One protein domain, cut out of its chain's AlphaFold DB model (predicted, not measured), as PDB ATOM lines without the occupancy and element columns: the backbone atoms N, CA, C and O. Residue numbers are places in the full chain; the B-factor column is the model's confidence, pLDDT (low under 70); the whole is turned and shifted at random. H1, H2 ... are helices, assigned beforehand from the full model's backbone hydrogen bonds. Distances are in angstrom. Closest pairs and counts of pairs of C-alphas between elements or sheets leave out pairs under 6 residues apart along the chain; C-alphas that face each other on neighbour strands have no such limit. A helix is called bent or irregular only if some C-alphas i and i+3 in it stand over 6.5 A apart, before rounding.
ATOM      1  N   PHE A  68      16.384 -12.774  35.058       88.94
ATOM      2  CA  PHE A  68      17.516 -12.514  34.160       88.94
ATOM      3  C   PHE A  68      17.871 -11.029  34.038       88.94
ATOM      4  O   PHE A  68      19.051 -10.694  33.976       88.94
ATOM      5  N   GLY A  69      16.884 -10.129  34.084       92.75
ATOM      6  CA  GLY A  69      17.143  -8.688  34.035       92.75
ATOM      7  C   GLY A  69      18.035  -8.200  35.180       92.75
ATOM      8  O   GLY A  69      18.905  -7.363  34.971       92.75
ATOM      9  N   THR A  70      17.887  -8.774  36.377       93.50
ATOM     10  CA  THR A  70      18.699  -8.395  37.542       93.50
ATOM     11  C   THR A  70      20.110  -8.950  37.417       93.50
ATOM     12  O   THR A  70      21.073  -8.235  37.675       93.50
ATOM     13  N   VAL A  71      20.244 -10.200  36.960       91.00
ATOM     14  CA  VAL A  71      21.550 -10.824  36.703       91.00
ATOM     15  C   VAL A  71      22.334 -10.019  35.669       91.00
ATOM     16  O   VAL A  71      23.487  -9.676  35.913       91.00
ATOM     17  N   VAL A  72      21.698  -9.661  34.550       95.06
ATOM     18  CA  VAL A  72      22.324  -8.858  33.491       95.06
ATOM     19  C   VAL A  72      22.689  -7.467  34.001       95.06
ATOM     20  O   VAL A  72      23.775  -6.987  33.690       95.06
ATOM     21  N   LEU A  73      21.840  -6.832  34.814       95.44
ATOM     22  CA  LEU A  73      22.109  -5.510  35.381       95.44
ATOM     23  C   LEU A  73      23.320  -5.529  36.321       95.44
ATOM     24  O   LEU A  73      24.228  -4.711  36.172       95.44
ATOM     25  N   LEU A  74      23.368  -6.489  37.247       95.19
ATOM     26  CA  LEU A  74      24.499  -6.653  38.161       95.19
ATOM     27  C   LEU A  74      25.781  -6.998  37.399       95.19
ATOM     28  O   LEU A  74      26.816  -6.374  37.629       95.19
ATOM     29  N   PHE A  75      25.706  -7.940  36.457       93.38
ATOM     30  CA  PHE A  75      26.842  -8.327  35.623       93.38
ATOM     31  C   PHE A  75      27.377  -7.146  34.810       93.38
ATOM     32  O   PHE A  75      28.580  -6.894  34.797       93.38
ATOM     33  N   SER A  76      26.484  -6.376  34.189       96.12
ATOM     34  CA  SER A  76      26.850  -5.186  33.420       96.12
ATOM     35  C   SER A  76      27.539  -4.150  34.299       96.12
ATOM     36  O   SER A  76      28.555  -3.596  33.893       96.12
ATOM     37  N   MET A  77      27.049  -3.920  35.520       95.94
ATOM     38  CA  MET A  77      27.689  -2.979  36.438       95.94
ATOM     39  C   MET A  77      29.090  -3.443  36.849       95.94
ATOM     40  O   MET A  77      30.022  -2.640  36.828       95.94
ATOM     41  N   ILE A  78      29.267  -4.734  37.146       94.19
ATOM     42  CA  ILE A  78      30.588  -5.314  37.435       94.19
ATOM     43  C   ILE A  78      31.528  -5.109  36.241       94.19
ATOM     44  O   ILE A  78      32.666  -4.680  36.423       94.19
ATOM     45  N   LEU A  79      31.047  -5.368  35.025       94.62
ATOM     46  CA  LEU A  79      31.836  -5.237  33.805       94.62
ATOM     47  C   LEU A  79      32.236  -3.781  33.548       94.62
ATOM     48  O   LEU A  79      33.410  -3.520  33.286       94.62
ATOM     49  N   VAL A  80      31.305  -2.832  33.671       95.75
ATOM     50  CA  VAL A  80      31.585  -1.394  33.525       95.75
ATOM     51  C   VAL A  80      32.633  -0.945  34.544       95.75
ATOM     52  O   VAL A  80      33.628  -0.332  34.163       95.75
ATOM     53  N   VAL A  81      32.458  -1.295  35.822       94.06
ATOM     54  CA  VAL A  81      33.413  -0.950  36.886       94.06
ATOM     55  C   VAL A  81      34.787  -1.569  36.624       94.06
ATOM     56  O   VAL A  81      35.794  -0.883  36.775       94.06
ATOM     57  N   ALA A  82      34.845  -2.828  36.187       94.00
ATOM     58  CA  ALA A  82      36.102  -3.499  35.866       94.00
ATOM     59  C   ALA A  82      36.845  -2.819  34.707       94.00
ATOM     60  O   ALA A  82      38.056  -2.635  34.788       94.00
ATOM     61  N   HIS A  83      36.134  -2.391  33.660       94.88
ATOM     62  CA  HIS A  83      36.748  -1.669  32.542       94.88
ATOM     63  C   HIS A  83      37.227  -0.276  32.955       94.88
ATOM     64  O   HIS A  83      38.319   0.126  32.561       94.88
ATOM     65  N   LEU A  84      36.459   0.442  33.781       94.25
ATOM     66  CA  LEU A  84      36.887   1.729  34.340       94.25
ATOM     67  C   LEU A  84      38.136   1.574  35.213       94.25
ATOM     68  O   LEU A  84      39.060   2.377  35.113       94.25
ATOM     69  N   HIS A  85      38.189   0.518  36.026       92.56
ATOM     70  CA  HIS A  85      39.364   0.196  36.827       92.56
ATOM     71  C   HIS A  85      40.573  -0.110  35.939       92.56
ATOM     72  O   HIS A  85      41.631   0.477  36.135       92.56
ATOM     73  N   LEU A  86      40.420  -0.981  34.938       92.62
ATOM     74  CA  LEU A  86      41.509  -1.355  34.031       92.62
ATOM     75  C   LEU A  86      42.030  -0.156  33.219       92.62
ATOM     76  O   LEU A  86      43.217  -0.076  32.924       92.62
ATOM     77  N   ALA A  87      41.143   0.782  32.880       93.12
ATOM     78  CA  ALA A  87      41.493   2.034  32.216       93.12
ATOM     79  C   ALA A  87      42.189   3.052  33.145       93.12
ATOM     80  O   ALA A  87      42.563   4.125  32.678       93.12
ATOM     81  N   GLY A  88      42.340   2.757  34.443       90.88
ATOM     82  CA  GLY A  88      42.926   3.670  35.429       90.88
ATOM     83  C   GLY A  88      42.029   4.865  35.765       90.88
ATOM     84  O   GLY A  88      42.504   5.866  36.296       90.88
ATOM     85  N   PHE A  89      40.727   4.794  35.457       90.69
ATOM     86  CA  PHE A  89      39.801   5.914  35.658       90.69
ATOM     87  C   PHE A  89      39.712   6.323  37.131       90.69
ATOM     88  O   PHE A  89      39.667   7.511  37.437       90.69
ATOM     89  N   PHE A  90      39.713   5.352  38.047       90.50
ATOM     90  CA  PHE A  90      39.676   5.637  39.481       90.50
ATOM     91  C   PHE A  90      40.945   6.349  39.964       90.50
ATOM     92  O   PHE A  90      40.837   7.284  40.756       90.50
ATOM     93  N   ASP A  91      42.116   5.979  39.441       91.88
ATOM     94  CA  ASP A  91      43.383   6.641  39.775       91.88
ATOM     95  C   ASP A  91      43.399   8.074  39.231       91.88
ATOM     96  O   ASP A  91      43.677   9.019  39.966       91.88
ATOM     97  N   TRP A  92      42.970   8.261  37.979       92.19
ATOM     98  CA  TRP A  92      42.871   9.583  37.359       92.19
ATOM     99  C   TRP A  92      41.904  10.518  38.100       92.19
ATOM    100  O   TRP A  92      42.232  11.677  38.354       92.19
ATOM    101  N   VAL A  93      40.720  10.026  38.488       91.69
ATOM    102  CA  VAL A  93      39.768  10.804  39.298       91.69
ATOM    103  C   VAL A  93      40.355  11.126  40.672       91.69
ATOM    104  O   VAL A  93      40.156  12.235  41.162       91.69
ATOM    105  N   THR A  94      41.088  10.196  41.286       91.50
ATOM    106  CA  THR A  94      41.736  10.421  42.586       91.50
ATOM    107  C   THR A  94      42.769  11.541  42.498       91.50
ATOM    108  O   THR A  94      42.705  12.479  43.292       91.50
ATOM    109  N   ASP A  95      43.642  11.520  41.491       90.19
ATOM    110  CA  ASP A  95      44.625  12.584  41.252       90.19
ATOM    111  C   ASP A  95      43.956  13.935  40.964       90.19
ATOM    112  O   ASP A  95      44.391  14.984  41.456       90.19
ATOM    113  N   LEU A  96      42.850  13.926  40.211       90.50
ATOM    114  CA  LEU A  96      42.059  15.125  39.957       90.50
ATOM    115  C   LEU A  96      41.481  15.681  41.267       90.50
ATOM    116  O   LEU A  96      41.644  16.855  41.577       90.50
ATOM    117  N   VAL A  97      40.845  14.849  42.087       90.19
ATOM    118  CA  VAL A  97      40.266  15.292  43.361       90.19
ATOM    119  C   VAL A  97      41.354  15.797  44.314       90.19
ATOM    120  O   VAL A  97      41.180  16.850  44.925       90.19
ATOM    121  N   VAL A  98      42.500  15.115  44.401       88.75
ATOM    122  CA  VAL A  98      43.634  15.522  45.247       88.75
ATOM    123  C   VAL A  98      44.234  16.851  44.789       88.75
ATOM    124  O   VAL A  98      44.570  17.684  45.625       88.75
ATOM    125  N   THR A  99      44.330  17.106  43.485       85.19
ATOM    126  CA  THR A  99      44.800  18.410  42.981       85.19
ATOM    127  C   THR A  99      43.797  19.540  43.232       85.19
ATOM    128  O   THR A  99      44.210  20.681  43.456       85.19
ATOM    129  N   TRP A 100      42.494  19.242  43.268       83.44
ATOM    130  CA  TRP A 100      41.453  20.197  43.670       83.44
ATOM    131  C   TRP A 100      41.433  20.451  45.189       83.44
ATOM    132  O   TRP A 100      41.184  21.579  45.625       83.44
ATOM    133  N   LEU A 101      41.757  19.446  46.007       76.56
ATOM    134  CA  LEU A 101      42.008  19.604  47.440       76.56
ATOM    135  C   LEU A 101      43.429  20.132  47.677       76.56
ATOM    136  O   LEU A 101      44.364  19.394  47.973       76.56
ATOM    137  N   LYS A 102      43.579  21.456  47.581       65.94
ATOM    138  CA  LYS A 102      44.827  22.184  47.851       65.94
ATOM    139  C   LYS A 102      45.532  21.644  49.118       65.94
ATOM    140  O   LYS A 102      44.954  21.746  50.209       65.94
ATOM    141  N   PRO A 103      46.769  21.117  49.004       66.69
ATOM    142  CA  PRO A 103      47.482  20.496  50.111       66.69
ATOM    143  C   PRO A 103      47.917  21.587  51.082       66.69
ATOM    144  O   PRO A 103      48.932  22.257  50.903       66.69
ATOM    145  N   HIS A 104      47.113  21.801  52.111       58.06
ATOM    146  CA  HIS A 104      47.515  22.581  53.260       58.06
ATOM    147  C   HIS A 104      47.917  21.581  54.341       58.06
ATOM    148  O   HIS A 104      47.085  21.049  55.062       58.06
ATOM    149  N   HIS A 105      49.231  21.371  54.458       61.62
ATOM    150  CA  HIS A 105      49.867  21.012  55.728       61.62
ATOM    151  C   HIS A 105      49.831  19.525  56.160       61.62
ATOM    152  O   HIS A 105      49.281  19.201  57.206       61.62
ATOM    153  N   LEU A 106      50.486  18.615  55.417       64.62
ATOM    154  CA  LEU A 106      50.704  17.222  55.876       64.62
ATOM    155  C   LEU A 106      52.169  16.744  55.935       64.62
ATOM    156  O   LEU A 106      52.405  15.551  56.082       64.62
ATOM    157  N   LEU A 107      53.158  17.645  55.917       62.38
ATOM    158  CA  LEU A 107      54.536  17.313  56.315       62.38
ATOM    159  C   LEU A 107      55.112  18.436  57.201       62.38
ATOM    160  O   LEU A 107      55.321  19.540  56.692       62.38
ATOM    161  N   PRO A 108      55.334  18.209  58.512       63.00
ATOM    162  CA  PRO A 108      56.237  19.041  59.302       63.00
ATOM    163  C   PRO A 108      57.694  18.839  58.845       63.00
ATOM    164  O   PRO A 108      58.032  17.799  58.282       63.00
ATOM    165  N   GLN A 109      58.488  19.896  59.042       64.06
ATOM    166  CA  GLN A 109      59.814  20.162  58.463       64.06
ATOM    167  C   GLN A 109      60.915  19.192  58.891       64.06
ATOM    168  O   GLN A 109      60.883  18.751  60.062       64.06
TER     169      GLN A 109
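AT A GLANCE: This is residues 68 to 109 of the 109 residues of an uncharacterized protein of Acidobacteria bacterium (UniProt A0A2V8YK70). Two helices, H1 and H2, follow each other end to end in an open, wide V with its corner at the tight link, and a tail without a named element, residues 101 to 109, carries the line on beyond H2. The two helices do not fold back on each other, and almost the whole length stands free: residues 68 to 80, 82 to 88 and 91 to 109. The printed part has 42 residues, with two named helices in the order H1, H2 and no named strand; the class is all helix. It is extended, with a radius of gyration of the C-alphas of 17.0 A, and its C-alphas span 58 by 17 by 16 A, a rod in outline.

IN THESE COORDINATES: H1 comes first, residues 68 to 86, 26.5 A from first to last C-alpha; C-alpha 68 is at (17.516, -12.514, 34.160) and C-alpha 86 at (41.509, -1.355, 34.031). After two residues, H2 takes residues 89 to 100, 16.5 A long, and ends with C-alpha 100 at (41.453, 20.197, 43.670). C-alpha 109, the chain's last, is at (59.814, 20.162, 58.463).

HOW THE PARTS SIT: H1 and H2 are close but not clearly touching, with 1 pair of C-alphas within 8 A. That closest pair is Leu 84 and Phe 90, whose C-alphas are 7.0 A apart. The helices stand at a steep tilt of 60 degrees and run the same way. Their centres are 22.5 A apart. In both H1 and H2, every O i to N i+4 pair is within hydrogen-bond range. Neither helix is bent or irregular.

THE WHOLE: The two C-alphas farthest apart are those of Phe 68 and Gln 109, 58.7 A, the first and last printed. The printed part has no cut, and the link from H1 to H2 is tight. The mean pLDDT of the printed part is 86.4; residues 102 to 109 are under 70, where the model's confidence is low.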